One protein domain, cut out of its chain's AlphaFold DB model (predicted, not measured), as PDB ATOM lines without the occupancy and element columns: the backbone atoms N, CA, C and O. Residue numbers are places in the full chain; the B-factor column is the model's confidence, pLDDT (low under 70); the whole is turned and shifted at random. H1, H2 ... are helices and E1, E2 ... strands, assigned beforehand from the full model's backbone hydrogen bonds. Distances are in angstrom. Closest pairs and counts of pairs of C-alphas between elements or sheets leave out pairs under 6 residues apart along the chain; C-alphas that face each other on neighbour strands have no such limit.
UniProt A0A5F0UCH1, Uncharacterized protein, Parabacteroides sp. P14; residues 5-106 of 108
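What this domain is: This is residues 5 to 106 of the 108 residues of an uncharacterized protein of Parabacteroides sp. P14 (UniProt A0A5F0UCH1). A twisted wall of four strands, E4 to E7, has H2 packed on one face and H1 crossing the opposite face; a smaller three-strand sheet, E1 to E3, lies beyond H2, which is on both sheets. H3 grazes the smaller sheet, and H4 lies at the other end of the long axis, away from both sheets. The printed part has 102 residues, with four named helices and seven named strands in the order H1 H2 H3 E1 E2 E3 E4 E5 E6 E7 H4. Both sheets, E4-E5-E6-E7 and E1-E2-E3, are antiparallel, and the class is mixed, helices and strands. The whole is compact, with a radius of gyration of the C-alphas of 14.1 A, yet elongated, 46 by 28 by 22 A.

Where its parts are: In the larger sheet E4 is residues 61 to 67, 17.6 A long, E5 70 to 75, 16.3 A, E6 79 to 84, 16.8 A, and E7 90 to 94, 13.9 A. In the smaller, E1 is residues 37 to 40, E2 43 to 48, 15.9 A, and E3 51 to 57, 17.6 A. H2 is residues 21 to 29, 11.8 A, and H3 32 to 35. H1, residues 6 to 13, begins at C-alpha 6 (-43.584, 29.663, -29.115); H4, residues 100 to 106, ends at C-alpha 106 (-33.374, 16.362, -26.135).

How they stand to each other: E4 E5 E6 E7 form a meander, each strand the antiparallel neighbour of the one before, as do E1 E2 E3. N 65 and O 72 of the hairpin E4 and E5 are 2.9 A apart, N 73 and O 81 of E5 and E6 2.8 A, and N 80 and O 93 of E6 and E7 2.8 A. H1 is on this sheet at a height of 8.7 A, across the strands at 89 degrees to E6 on the local plane; the closest C-alphas of H1 and E5, Ala 13 and Leu 74, are 6.7 A apart. H2, on the opposite face, has a height of 9.5 A and lies over E4; the closest C-alphas, Ile 24 and Gly 63, are 6.8 A apart. H2 is also on the smaller sheet, at a height of 10.1 A, over E1 and E2. There N 38 and O 45 of E1 and E2 are 2.8 A apart, and N 46 and O 54 of E2 and E3 2.9 A. E3 and E4 meet only through their link. In H1, H2 and H4 every O i to N i+4 pair is within hydrogen-bond range; H3 is too short for one.

The domain as a whole: The farthest C-alphas, Asn 41 and Met 106, are 47.2 A apart. The printed part has no cut and no long link. Mean pLDDT of the printed part is 88.3; residues 97 to 106 are under 70.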
ATOM      1  N   THR A   5     -47.469  30.231 -26.189       89.50
ATOM      2  CA  THR A   5     -46.160  29.559 -26.269       89.50
ATOM      3  C   THR A   5     -45.560  29.721 -27.666       89.50
ATOM      4  O   THR A   5     -46.290  29.985 -28.625       89.50
ATOM      5  N   LEU A   6     -44.246  29.539 -27.813       89.50
ATOM      6  CA  LEU A   6     -43.584  29.663 -29.115       89.50
ATOM      7  C   LEU A   6     -44.125  28.653 -30.133       89.50
ATOM      8  O   LEU A   6     -44.437  29.026 -31.260       89.50
ATOM      9  N   VAL A   7     -44.347  27.405 -29.709       90.88
ATOM     10  CA  VAL A   7     -44.964  26.350 -30.535       90.88
ATOM     11  C   VAL A   7     -46.325  26.795 -31.085       90.88
ATOM     12  O   VAL A   7     -46.597  26.656 -32.276       90.88
ATOM     13  N   GLN A   8     -47.177  27.403 -30.249       92.06
ATOM     14  CA  GLN A   8     -48.470  27.936 -30.697       92.06
ATOM     15  C   GLN A   8     -48.307  29.084 -31.696       92.06
ATOM     16  O   GLN A   8     -49.084  29.187 -32.643       92.06
ATOM     17  N   LEU A   9     -47.326  29.959 -31.479       93.81
ATOM     18  CA  LEU A   9     -47.056  31.094 -32.358       93.81
ATOM     19  C   LEU A   9     -46.533  30.646 -33.727       93.81
ATOM     20  O   LEU A   9     -46.986  31.191 -34.732       93.81
ATOM     21  N   ARG A  10     -45.682  29.616 -33.790       93.62
ATOM     22  CA  ARG A  10     -45.230  29.019 -35.059       93.62
ATOM     23  C   ARG A  10     -46.386  28.403 -35.839       93.62
ATOM     24  O   ARG A  10     -46.603  28.777 -36.983       93.62
ATOM     25  N   HIS A  11     -47.221  27.595 -35.185       94.00
ATOM     26  CA  HIS A  11     -48.422  27.050 -35.829       94.00
ATOM     27  C   HIS A  11     -49.379  28.128 -36.356       94.00
ATOM     28  O   HIS A  11     -50.110  27.898 -37.320       94.00
ATOM     29  N   ILE A  12     -49.430  29.298 -35.715       95.44
ATOM     30  CA  ILE A  12     -50.197  30.439 -36.222       95.44
ATOM     31  C   ILE A  12     -49.494  31.057 -37.432       95.44
ATOM     32  O   ILE A  12     -50.164  31.335 -38.423       95.44
ATOM     33  N   ALA A  13     -48.177  31.251 -37.363       95.81
ATOM     34  CA  ALA A  13     -47.376  31.824 -38.439       95.81
ATOM     35  C   ALA A  13     -47.443  31.000 -39.731       95.81
ATOM     36  O   ALA A  13     -47.647  31.581 -40.794       95.81
ATOM     37  N   ASP A  14     -47.411  29.667 -39.637       95.81
ATOM     38  CA  ASP A  14     -47.539  28.750 -40.785       95.81
ATOM     39  C   ASP A  14     -48.865  28.912 -41.547       95.81
ATOM     40  O   ASP A  14     -48.992  28.524 -42.707       95.81
ATOM     41  N   ARG A  15     -49.881  29.485 -40.893       97.19
ATOM     42  CA  ARG A  15     -51.207  29.733 -41.473       97.19
ATOM     43  C   ARG A  15     -51.352  31.129 -42.072       97.19
ATOM     44  O   ARG A  15     -52.414  31.431 -42.616       97.19
ATOM     45  N   ILE A  16     -50.347  31.991 -41.930       97.88
ATOM     46  CA  ILE A  16     -50.375  33.349 -42.472       97.88
ATOM     47  C   ILE A  16     -49.998  33.273 -43.956       97.88
ATOM     48  O   ILE A  16     -48.876  32.876 -44.276       97.88
ATOM     49  N   PRO A  17     -50.899  33.642 -44.884       97.12
ATOM     50  CA  PRO A  17     -50.560  33.655 -46.299       97.12
ATOM     51  C   PRO A  17     -49.589  34.799 -46.591       97.12
ATOM     52  O   PRO A  17     -49.688  35.873 -45.998       97.12
ATOM     53  N   LYS A  18     -48.688  34.592 -47.554       97.50
ATOM     54  CA  LYS A  18     -47.926  35.698 -48.136       97.50
ATOM     55  C   LYS A  18     -48.892  36.650 -48.840       97.50
ATOM     56  O   LYS A  18     -49.738  36.186 -49.602       97.50
ATOM     57  N   GLN A  19     -48.750  37.950 -48.614       97.88
ATOM     58  CA  GLN A  19     -49.611  38.977 -49.207       97.88
ATOM     59  C   GLN A  19     -48.776  40.080 -49.867       97.88
ATOM     60  O   GLN A  19     -47.674  40.394 -49.410       97.88
ATOM     61  N   CYS A  20     -49.288  40.695 -50.938       95.19
ATOM     62  CA  CYS A  20     -48.693  41.926 -51.463       95.19
ATOM     63  C   CYS A  20     -48.964  43.106 -50.513       95.19
ATOM     64  O   CYS A  20     -49.977  43.110 -49.806       95.19
ATOM     65  N   PRO A  21     -48.147  44.178 -50.546       92.44
ATOM     66  CA  PRO A  21     -48.416  45.388 -49.764       92.44
ATOM     67  C   PRO A  21     -49.819  45.971 -49.997       92.44
ATOM     68  O   PRO A  21     -50.431  46.495 -49.072       92.44
ATOM     69  N   CYS A  22     -50.348  45.832 -51.217       93.06
ATOM     70  CA  CYS A  22     -51.707  46.215 -51.587       93.06
ATOM     71  C   CYS A  22     -52.793  45.468 -50.798       93.06
ATOM     72  O   CYS A  22     -53.704  46.088 -50.253       93.06
ATOM     73  N   GLU A  23     -52.690  44.142 -50.726       96.19
ATOM     74  CA  GLU A  23     -53.619  43.273 -50.000       96.19
ATOM     75  C   GLU A  23     -53.545  43.534 -48.497       96.19
ATOM     76  O   GLU A  23     -54.578  43.628 -47.834       96.19
ATOM     77  N   ILE A  24     -52.329  43.712 -47.973       96.00
ATOM     78  CA  ILE A  24     -52.093  44.047 -46.566       96.00
ATOM     79  C   ILE A  24     -52.762  45.382 -46.230       96.00
ATOM     80  O   ILE A  24     -53.504  45.464 -45.251       96.00
ATOM     81  N   ALA A  25     -52.539  46.415 -47.049       94.19
ATOM     82  CA  ALA A  25     -53.151  47.724 -46.857       94.19
ATOM     83  C   ALA A  25     -54.680  47.639 -46.892       94.19
ATOM     84  O   ALA A  25     -55.328  48.126 -45.971       94.19
ATOM     85  N   ALA A  26     -55.255  46.982 -47.904       94.62
ATOM     86  CA  ALA A  26     -56.703  46.843 -48.044       94.62
ATOM     87  C   ALA A  26     -57.331  46.124 -46.839       94.62
ATOM     88  O   ALA A  26     -58.326  46.591 -46.278       94.62
ATOM     89  N   PHE A  27     -56.722  45.021 -46.397       95.12
ATOM     90  CA  PHE A  27     -57.185  44.272 -45.234       95.12
ATOM     91  C   PHE A  27     -57.122  45.107 -43.951       95.12
ATOM     92  O   PHE A  27     -58.121  45.241 -43.244       95.12
ATOM     93  N   LEU A  28     -55.966  45.700 -43.657       94.31
ATOM     94  CA  LEU A  28     -55.746  46.453 -42.425       94.31
ATOM     95  C   LEU A  28     -56.531  47.777 -42.398       94.31
ATOM     96  O   LEU A  28     -56.986  48.189 -41.332       94.31
ATOM     97  N   TYR A  29     -56.757  48.415 -43.550       92.94
ATOM     98  CA  TYR A  29     -57.599  49.611 -43.659       92.94
ATOM     99  C   TYR A  29     -59.050  49.319 -43.272       92.94
ATOM    100  O   TYR A  29     -59.667  50.119 -42.577       92.94
ATOM    101  N   SER A  30     -59.575  48.137 -43.614       92.81
ATOM    102  CA  SER A  30     -60.944  47.746 -43.242       92.81
ATOM    103  C   SER A  30     -61.177  47.595 -41.730       92.81
ATOM    104  O   SER A  30     -62.322  47.500 -41.292       92.81
ATOM    105  N   ILE A  31     -60.106  47.561 -40.928       90.44
ATOM    106  CA  ILE A  31     -60.158  47.364 -39.474       90.44
ATOM    107  C   ILE A  31     -59.400  48.454 -38.696       90.44
ATOM    108  O   ILE A  31     -59.233  48.334 -37.487       90.44
ATOM    109  N   CYS A  32     -58.911  49.511 -39.345       90.25
ATOM    110  CA  CYS A  32     -57.931  50.411 -38.729       90.25
ATOM    111  C   CYS A  32     -58.477  51.187 -37.518       90.25
ATOM    112  O   CYS A  32     -57.820  51.217 -36.476       90.25
ATOM    113  N   GLU A  33     -59.693  51.736 -37.608       84.31
ATOM    114  CA  GLU A  33     -60.314  52.521 -36.530       84.31
ATOM    115  C   GLU A  33     -60.525  51.689 -35.262       84.31
ATOM    116  O   GLU A  33     -60.187  52.106 -34.151       84.31
ATOM    117  N   GLU A  34     -61.044  50.476 -35.443       87.88
ATOM    118  CA  GLU A  34     -61.332  49.547 -34.356       87.88
ATOM    119  C   GLU A  34     -60.054  49.069 -33.657       87.88
ATOM    120  O   GLU A  34     -60.066  48.814 -32.455       87.88
ATOM    121  N   TRP A  35     -58.947  48.966 -34.390       89.06
ATOM    122  CA  TRP A  35     -57.692  48.413 -33.886       89.06
ATOM    123  C   TRP A  35     -56.641  49.475 -33.555       89.06
ATOM    124  O   TRP A  35     -55.511  49.125 -33.221       89.06
ATOM    125  N   LYS A  36     -57.017  50.760 -33.593       90.62
ATOM    126  CA  LYS A  36     -56.132  51.905 -33.329       90.62
ATOM    127  C   LYS A  36     -54.906  51.949 -34.245       90.62
ATOM    128  O   LYS A  36     -53.807  52.324 -33.831       90.62
ATOM    129  N   PHE A  37     -55.105  51.572 -35.502       92.56
ATOM    130  CA  PHE A  37     -54.097  51.729 -36.536       92.56
ATOM    131  C   PHE A  37     -54.319  53.006 -37.339       92.56
ATOM    132  O   PHE A  37     -55.447  53.433 -37.568       92.56
ATOM    133  N   ALA A  38     -53.225  53.566 -37.832       92.38
ATOM    134  CA  ALA A  38     -53.205  54.611 -38.840       92.38
ATOM    135  C   ALA A  38     -52.251  54.215 -39.970       92.38
ATOM    136  O   ALA A  38     -51.316  53.438 -39.768       92.38
ATOM    137  N   PHE A  39     -52.475  54.769 -41.159       91.19
ATOM    138  CA  PHE A  39     -51.567  54.625 -42.291       91.19
ATOM    139  C   PHE A  39     -50.905  55.957 -42.584       91.19
ATOM    140  O   PHE A  39     -51.589  56.945 -42.842       91.19
ATOM    141  N   LEU A  40     -49.576  55.977 -42.555       90.00
ATOM    142  CA  LEU A  40     -48.784  57.177 -42.797       90.00
ATOM    143  C   LEU A  40     -47.607  56.811 -43.700       90.00
ATOM    144  O   LEU A  40     -46.784  55.981 -43.332       90.00
ATOM    145  N   ASN A  41     -47.543  57.412 -44.892       89.12
ATOM    146  CA  ASN A  41     -46.433  57.261 -45.847       89.12
ATOM    147  C   ASN A  41     -46.014  55.798 -46.106       89.12
ATOM    148  O   ASN A  41     -44.835  55.457 -46.057       89.12
ATOM    149  N   GLY A  42     -46.987  54.911 -46.345       89.50
ATOM    150  CA  GLY A  42     -46.719  53.487 -46.604       89.50
ATOM    151  C   GLY A  42     -46.326  52.674 -45.365       89.50
ATOM    152  O   GLY A  42     -45.889  51.530 -45.501       89.50
ATOM    153  N   CYS A  43     -46.489  53.238 -44.169       92.94
ATOM    154  CA  CYS A  43     -46.309  52.550 -42.898       92.94
ATOM    155  C   CYS A  43     -47.653  52.329 -42.202       92.94
ATOM    156  O   CYS A  43     -48.521  53.203 -42.207       92.94
ATOM    157  N   LEU A  44     -47.781  51.174 -41.558       94.56
ATOM    158  CA  LEU A  44     -48.753  50.924 -40.507       94.56
ATOM    159  C   LEU A  44     -48.231  51.544 -39.209       94.56
ATOM    160  O   LEU A  44     -47.097  51.280 -38.800       94.56
ATOM    161  N   VAL A  45     -49.059  52.338 -38.546       94.25
ATOM    162  CA  VAL A  45     -48.759  52.933 -37.244       94.25
ATOM    163  C   VAL A  45     -49.780  52.440 -36.239       94.25
ATOM    164  O   VAL A  45     -50.977  52.614 -36.444       94.25
ATOM    165  N   PHE A  46     -49.323  51.826 -35.154       91.56
ATOM    166  CA  PHE A  46     -50.176  51.461 -34.028       91.56
ATOM    167  C   PHE A  46     -50.127  52.553 -32.964       91.56
ATOM    168  O   PHE A  46     -49.042  52.917 -32.501       91.56
ATOM    169  N   ILE A  47     -51.298  53.066 -32.587       89.88
ATOM    170  CA  ILE A  47     -51.453  54.180 -31.654       89.88
ATOM    171  C   ILE A  47     -52.155  53.666 -30.394       89.88
ATOM    172  O   ILE A  47     -53.372  53.502 -30.383       89.88
ATOM    173  N   ALA A  48     -51.411  53.435 -29.315       83.00
ATOM    174  CA  ALA A  48     -52.005  53.099 -28.021       83.00
ATOM    175  C   ALA A  48     -52.106  54.369 -27.170       83.00
ATOM    176  O   ALA A  48     -51.142  55.128 -27.068       83.00
ATOM    177  N   ASP A  49     -53.283  54.625 -26.595       83.00
ATOM    178  CA  ASP A  49     -53.536  55.771 -25.709       83.00
ATOM    179  C   ASP A  49     -53.085  57.126 -26.291       83.00
ATOM    180  O   ASP A  49     -52.527  57.978 -25.603       83.00
ATOM    181  N   GLY A  50     -53.300  57.316 -27.598       82.25
ATOM    182  CA  GLY A  50     -52.953  58.543 -28.325       82.25
ATOM    183  C   GLY A  50     -51.479  58.676 -28.722       82.25
ATOM    184  O   GLY A  50     -51.134  59.641 -29.401       82.25
ATOM    185  N   ASN A  51     -50.622  57.713 -28.368       85.38
ATOM    186  CA  ASN A  51     -49.192  57.739 -28.669       85.38
ATOM    187  C   ASN A  51     -48.813  56.660 -29.699       85.38
ATOM    188  O   ASN A  51     -49.273  55.522 -29.585       85.38
ATOM    189  N   PRO A  52     -47.967  56.972 -30.699       86.44
ATOM    190  CA  PRO A  52     -47.462  55.964 -31.625       86.44
ATOM    191  C   PRO A  52     -46.513  55.011 -30.887       86.44
ATOM    192  O   PRO A  52     -45.460  55.421 -30.403       86.44
ATOM    193  N   VAL A  53     -46.885  53.733 -30.808       87.56
ATOM    194  CA  VAL A  53     -46.109  52.687 -30.111       87.56
ATOM    195  C   VAL A  53     -45.310  51.829 -31.087       87.56
ATOM    196  O   VAL A  53     -44.251  51.308 -30.745       87.56
ATOM    197  N   LEU A  54     -45.797  51.685 -32.319       90.88
ATOM    198  CA  LEU A  54     -45.139  50.906 -33.361       90.88
ATOM    199  C   LEU A  54     -45.333  51.589 -34.708       90.88
ATOM    200  O   LEU A  54     -46.451  51.957 -35.064       90.88
ATOM    201  N   VAL A  55     -44.248  51.692 -35.470       92.44
ATOM    202  CA  VAL A  55     -44.254  52.100 -36.875       92.44
ATOM    203  C   VAL A  55     -43.642  50.964 -37.678       92.44
ATOM    204  O   VAL A  55     -42.525  50.533 -37.397       92.44
ATOM    205  N   MET A  56     -44.384  50.460 -38.657       94.12
ATOM    206  CA  MET A  56     -43.996  49.307 -39.461       94.12
ATOM    207  C   MET A  56     -44.236  49.599 -40.943       94.12
ATOM    208  O   MET A  56     -45.388  49.769 -41.344       94.12
ATOM    209  N   PRO A  57     -43.188  49.648 -41.781       95.12
ATOM    210  CA  PRO A  57     -43.366  49.763 -43.221       95.12
ATOM    211  C   PRO A  57     -44.150  48.566 -43.764       95.12
ATOM    212  O   PRO A  57     -43.869  47.420 -43.419       95.12
ATOM    213  N   LEU A  58     -45.111  48.796 -44.659       94.75
ATOM    214  CA  LEU A  58     -45.903  47.693 -45.221       94.75
ATOM    215  C   LEU A  58     -45.047  46.683 -45.996       94.75
ATOM    216  O   LEU A  58     -45.389  45.509 -46.076       94.75
ATOM    217  N   THR A  59     -43.905  47.122 -46.524       94.75
ATOM    218  CA  THR A  59     -42.942  46.279 -47.242       94.75
ATOM    219  C   THR A  59     -42.202  45.284 -46.346       94.75
ATOM    220  O   THR A  59     -41.645  44.315 -46.860       94.75
ATOM    221  N   THR A  60     -42.190  45.480 -45.022       95.88
ATOM    222  CA  THR A  60     -41.577  44.521 -44.087       95.88
ATOM    223  C   THR A  60     -42.535  43.406 -43.680       95.88
ATOM    224  O   THR A  60     -42.096  42.433 -43.068       95.88
ATOM    225  N   ILE A  61     -43.824  43.536 -44.001       97.38
ATOM    226  CA  ILE A  61     -44.863  42.571 -43.648       97.38
ATOM    227  C   ILE A  61     -44.882  41.452 -44.693       97.38
ATOM    228  O   ILE A  61     -45.022  41.703 -45.887       97.38
ATOM    229  N   TYR A  62     -44.756  40.213 -44.226       97.62
ATOM    230  CA  TYR A  62     -44.955  39.009 -45.026       97.62
ATOM    231  C   TYR A  62     -46.448  38.753 -45.267       97.62
ATOM    232  O   TYR A  62     -46.867  38.454 -46.385       97.62
ATOM    233  N   GLY A  63     -47.254  38.884 -44.210       98.12
ATOM    234  CA  GLY A  63     -48.693  38.671 -44.274       98.12
ATOM    235  C   GLY A  63     -49.400  38.900 -42.945       98.12
ATOM    236  O   GLY A  63     -48.783  39.147 -41.904       98.12
ATOM    237  N   THR A  64     -50.723  38.806 -42.987       97.94
ATOM    238  CA  THR A  64     -51.623  39.083 -41.869       97.94
ATOM    239  C   THR A  64     -52.648  37.967 -41.686       97.94
ATOM    240  O   THR A  64     -53.045  37.288 -42.634       97.94
ATOM    241  N   LEU A  65     -53.095  37.768 -40.447       97.19
ATOM    242  CA  LEU A  65     -54.165  36.831 -40.113       97.19
ATOM    243  C   LEU A  65     -54.970  37.368 -38.936       97.19
ATOM    244  O   LEU A  65     -54.414  37.704 -37.894       97.19
ATOM    245  N   ARG A  66     -56.297  37.386 -39.056       95.06
ATOM    246  CA  ARG A  66     -57.194  37.698 -37.936       95.06
ATOM    247  C   ARG A  66     -57.906  36.442 -37.465       95.06
ATOM    248  O   ARG A  66     -58.558  35.761 -38.252       95.06
ATOM    249  N   THR A  67     -57.829  36.168 -36.166       91.81
ATOM    250  CA  THR A  67     -58.546  35.064 -35.517       91.81
ATOM    251  C   THR A  67     -59.291  35.605 -34.296       91.81
ATOM    252  O   THR A  67     -58.696  36.075 -33.326       91.81
ATOM    253  N   GLY A  68     -60.626  35.620 -34.367       90.06
ATOM    254  CA  GLY A  68     -61.469  36.216 -33.325       90.06
ATOM    255  C   GLY A  68     -61.077  37.665 -33.008       90.06
ATOM    256  O   GLY A  68     -61.161  38.539 -33.867       90.06
ATOM    257  N   ASN A  69     -60.631  37.903 -31.770       92.81
ATOM    258  CA  ASN A  69     -60.200  39.217 -31.273       92.81
ATOM    259  C   ASN A  69     -58.683  39.440 -31.364       92.81
ATOM    260  O   ASN A  69     -58.174  40.357 -30.724       92.81
ATOM    261  N   THR A  70     -57.947  38.611 -32.108       94.88
ATOM    262  CA  THR A  70     -56.499  38.767 -32.276       94.88
ATOM    263  C   THR A  70     -56.132  38.971 -33.737       94.88
ATOM    264  O   THR A  70     -56.556  38.206 -34.604       94.88
ATOM    265  N   LEU A  71     -55.331  40.001 -33.998       96.25
ATOM    266  CA  LEU A  71     -54.674  40.228 -35.279       96.25
ATOM    267  C   LEU A  71     -53.225  39.778 -35.148       96.25
ATOM    268  O   LEU A  71     -52.567  40.148 -34.182       96.25
ATOM    269  N   TYR A  72     -52.744  39.020 -36.123       97.25
ATOM    270  CA  TYR A  72     -51.359  38.604 -36.267       97.25
ATOM    271  C   TYR A  72     -50.778  39.243 -37.525       97.25
ATOM    272  O   TYR A  72     -51.430  39.250 -38.572       97.25
ATOM    273  N   ILE A  73     -49.560  39.760 -37.417       97.62
ATOM    274  CA  ILE A  73     -48.783  40.316 -38.523       97.62
ATOM    275  C   ILE A  73     -47.416  39.641 -38.480       97.62
ATOM    276  O   ILE A  73     -46.672  39.808 -37.513       97.62
ATOM    277  N   LEU A  74     -47.110  38.853 -39.509       97.94
ATOM    278  CA  LEU A  74     -45.803  38.230 -39.673       97.94
ATOM    279  C   LEU A  74     -44.933  39.136 -40.533       97.94
ATOM    280  O   LEU A  74     -45.354  39.564 -41.608       97.94
ATOM    281  N   CYS A  75     -43.725  39.413 -40.068       96.81
ATOM    282  CA  CYS A  75     -42.726  40.179 -40.793       96.81
ATOM    283  C   CYS A  75     -41.756  39.250 -41.534       96.81
ATOM    284  O   CYS A  75     -41.526  38.111 -41.129       96.81
ATOM    285  N   ASN A  76     -41.128  39.761 -42.594       94.88
ATOM    286  CA  ASN A  76     -40.156  39.015 -43.404       94.88
ATOM    287  C   ASN A  76     -38.912  38.560 -42.616       94.88
ATOM    288  O   ASN A  76     -38.201  37.667 -43.059       94.88
ATOM    289  N   ASN A  77     -38.647  39.170 -41.461       93.00
ATOM    290  CA  ASN A  77     -37.546  38.827 -40.561       93.00
ATOM    291  C   ASN A  77     -37.943  37.813 -39.467       93.00
ATOM    292  O   ASN A  77     -37.258  37.733 -38.455       93.00
ATOM    293  N   GLY A  78     -39.082  37.127 -39.599       93.19
ATOM    294  CA  GLY A  78     -39.532  36.135 -38.617       93.19
ATOM    295  C   GLY A  78     -40.138  36.721 -37.336       93.19
ATOM    296  O   GLY A  78     -40.529  35.967 -36.443       93.19
ATOM    297  N   ALA A  79     -40.270  38.049 -37.222       95.38
ATOM    298  CA  ALA A  79     -40.999  38.665 -36.118       95.38
ATOM    299  C   ALA A  79     -42.513  38.498 -36.312       95.38
ATOM    300  O   ALA A  79     -43.082  38.936 -37.315       95.38
ATOM    301  N   LEU A  80     -43.182  37.909 -35.323       96.88
ATOM    302  CA  LEU A  80     -44.633  37.803 -35.264       96.88
ATOM    303  C   LEU A  80     -45.185  38.818 -34.263       96.88
ATOM    304  O   LEU A  80     -45.035  38.672 -33.046       96.88
ATOM    305  N   HIS A  81     -45.852  39.840 -34.785       95.62
ATOM    306  CA  HIS A  81     -46.599  40.808 -33.994       95.62
ATOM    307  C   HIS A  81     -48.024  40.302 -33.801       95.62
ATOM    308  O   HIS A  81     -48.635  39.786 -34.739       95.62
ATOM    309  N   TYR A  82     -48.580  40.471 -32.606       94.69
ATOM    310  CA  TYR A  82     -49.990  40.187 -32.375       94.69
ATOM    311  C   TYR A  82     -50.645  41.199 -31.446       94.69
ATOM    312  O   TYR A  82     -50.053  41.653 -30.467       94.69
ATOM    313  N   PHE A  83     -51.882  41.543 -31.785       93.19
ATOM    314  CA  PHE A  83     -52.649  42.624 -31.179       93.19
ATOM    315  C   PHE A  83     -53.948  42.068 -30.605       93.19
ATOM    316  O   PHE A  83     -54.595  41.235 -31.241       93.19
ATOM    317  N   ASP A  84     -54.344  42.517 -29.420       91.62
ATOM    318  CA  ASP A  84     -55.676  42.251 -28.870       91.62
ATOM    319  C   ASP A  84     -56.635  43.383 -29.238       91.62
ATOM    320  O   ASP A  84     -56.379  44.544 -28.923       91.62
ATOM    321  N   ARG A  85     -57.771  43.049 -29.851       90.12
ATOM    322  CA  ARG A  85     -58.800  44.027 -30.225       90.12
ATOM    323  C   ARG A  85     -59.374  44.782 -29.027       90.12
ATOM    324  O   ARG A  85     -59.709  45.950 -29.160       90.12
ATOM    325  N   LYS A  86     -59.581  44.103 -27.894       89.50
ATOM    326  CA  LYS A  86     -60.329  44.651 -26.752       89.50
ATOM    327  C   LYS A  86     -59.429  45.421 -25.805       89.50
ATOM    328  O   LYS A  86     -59.833  46.455 -25.291       89.50
ATOM    329  N   THR A  87     -58.249  44.876 -25.527       89.31
ATOM    330  CA  THR A  87     -57.304  45.500 -24.596       89.31
ATOM    331  C   THR A  87     -56.326  46.432 -25.294       89.31
ATOM    332  O   THR A  87     -55.566  47.099 -24.600       89.31
ATOM    333  N   HIS A  88     -56.310  46.459 -26.633       86.81
ATOM    334  CA  HIS A  88     -55.327  47.190 -27.437       86.81
ATOM    335  C   HIS A  88     -53.883  46.898 -27.000       86.81
ATOM    336  O   HIS A  88     -52.997  47.739 -27.078       86.81
ATOM    337  N   GLN A  89     -53.636  45.683 -26.508       88.75
ATOM    338  CA  GLN A  89     -52.298  45.243 -26.145       88.75
ATOM    339  C   GLN A  89     -51.579  44.703 -27.375       88.75
ATOM    340  O   GLN A  89     -52.177  44.019 -28.208       88.75
ATOM    341  N   HIS A  90     -50.282  44.983 -27.447       91.62
ATOM    342  CA  HIS A  90     -49.383  44.543 -28.505       91.62
ATOM    343  C   HIS A  90     -48.264  43.694 -27.902       91.62
ATOM    344  O   HIS A  90     -47.689  44.038 -26.869       91.62
ATOM    345  N   TRP A  91     -47.952  42.585 -28.563       92.12
ATOM    346  CA  TRP A  91     -46.783  41.766 -28.270       92.12
ATOM    347  C   TRP A  91     -46.034  41.437 -29.555       92.12
ATOM    348  O   TRP A  91     -46.601  41.420 -30.650       92.12
ATOM    349  N   VAL A  92     -44.751  41.128 -29.400       93.12
ATOM    350  CA  VAL A  92     -43.882  40.647 -30.470       93.12
ATOM    351  C   VAL A  92     -43.139  39.403 -29.992       93.12
ATOM    352  O   VAL A  92     -42.813  39.267 -28.808       93.12
ATOM    353  N   SER A  93     -42.914  38.455 -30.890       93.44
ATOM    354  CA  SER A  93     -42.052  37.297 -30.650       93.44
ATOM    355  C   SER A  93     -41.290  36.973 -31.926       93.44
ATOM    356  O   SER A  93     -41.871  37.009 -33.007       93.44
ATOM    357  N   PHE A  94     -40.000  36.680 -31.803       91.75
ATOM    358  CA  PHE A  94     -39.191  36.179 -32.909       91.75
ATOM    359  C   PHE A  94     -39.345  34.663 -32.960       91.75
ATOM    360  O   PHE A  94     -39.296  34.008 -31.918       91.75
ATOM    361  N   LEU A  95     -39.612  34.126 -34.148       89.81
ATOM    362  CA  LEU A  95     -39.889  32.698 -34.323       89.81
ATOM    363  C   LEU A  95     -38.618  31.850 -34.478       89.81
ATOM    364  O   LEU A  95     -38.717  30.622 -34.454       89.81
ATOM    365  N   ASP A  96     -37.460  32.502 -34.597       76.69
ATOM    366  CA  ASP A  96     -36.170  31.861 -34.823       76.69
ATOM    367  C   ASP A  96     -35.718  31.051 -33.600       76.69
ATOM    368  O   ASP A  96     -35.816  31.467 -32.444       76.69
ATOM    369  N   ASN A  97     -35.230  29.849 -33.888       61.81
ATOM    370  CA  ASN A  97     -34.784  28.860 -32.922       61.81
ATOM    371  C   ASN A  97     -33.426  29.248 -32.348       61.81
ATOM    372  O   ASN A  97     -32.414  29.017 -33.009       61.81
ATOM    373  N   THR A  98     -33.363  29.741 -31.116       55.81
ATOM    374  CA  THR A  98     -32.078  29.719 -30.399       55.81
ATOM    375  C   THR A  98     -32.070  28.870 -29.137       55.81
ATOM    376  O   THR A  98     -31.026  28.290 -28.879       55.81
ATOM    377  N   ASP A  99     -33.197  28.638 -28.444       50.28
ATOM    378  CA  ASP A  99     -33.157  27.840 -27.199       50.28
ATOM    379  C   ASP A  99     -34.270  26.781 -27.026       50.28
ATOM    380  O   ASP A  99     -33.983  25.673 -26.577       50.28
ATOM    381  N   GLU A 100     -35.531  27.029 -27.409       49.78
ATOM    382  CA  GLU A 100     -36.625  26.063 -27.131       49.78
ATOM    383  C   GLU A 100     -36.595  24.781 -27.995       49.78
ATOM    384  O   GLU A 100     -37.102  23.738 -27.576       49.78
ATOM    385  N   ASP A 101     -35.973  24.816 -29.176       48.47
ATOM    386  CA  ASP A 101     -35.900  23.656 -30.087       48.47
ATOM    387  C   ASP A 101     -34.817  22.654 -29.672       48.47
ATOM    388  O   ASP A 101     -34.963  21.446 -29.869       48.47
ATOM    389  N   LEU A 102     -33.756  23.139 -29.021       45.22
ATOM    390  CA  LEU A 102     -32.745  22.289 -28.395       45.22
ATOM    391  C   LEU A 102     -33.338  21.523 -27.211       45.22
ATOM    392  O   LEU A 102     -33.135  20.318 -27.107       45.22
ATOM    393  N   PHE A 103     -34.136  22.180 -26.366       44.19
ATOM    394  CA  PHE A 103     -34.769  21.507 -25.231       44.19
ATOM    395  C   PHE A 103     -35.827  20.486 -25.675       44.19
ATOM    396  O   PHE A 103     -35.797  19.355 -25.206       44.19
ATOM    397  N   ASN A 104     -36.710  20.807 -26.625       43.72
ATOM    398  CA  ASN A 104     -37.737  19.849 -27.068       43.72
ATOM    399  C   ASN A 104     -37.186  18.657 -27.879       43.72
ATOM    400  O   ASN A 104     -37.849  17.624 -27.941       43.72
ATOM    401  N   SER A 105     -35.999  18.771 -28.489       45.25
ATOM    402  CA  SER A 105     -35.357  17.643 -29.191       45.25
ATOM    403  C   SER A 105     -34.532  16.731 -28.280       45.25
ATOM    404  O   SER A 105     -34.322  15.580 -28.633       45.25
ATOM    405  N   MET A 106     -34.094  17.202 -27.106       40.94
ATOM    406  CA  MET A 106     -33.374  16.362 -26.135       40.94
ATOM    407  C   MET A 106     -34.298  15.486 -25.274       40.94
ATOM    408  O   MET A 106     -33.820  14.564 -24.619       40.94
TER     409      MET A 106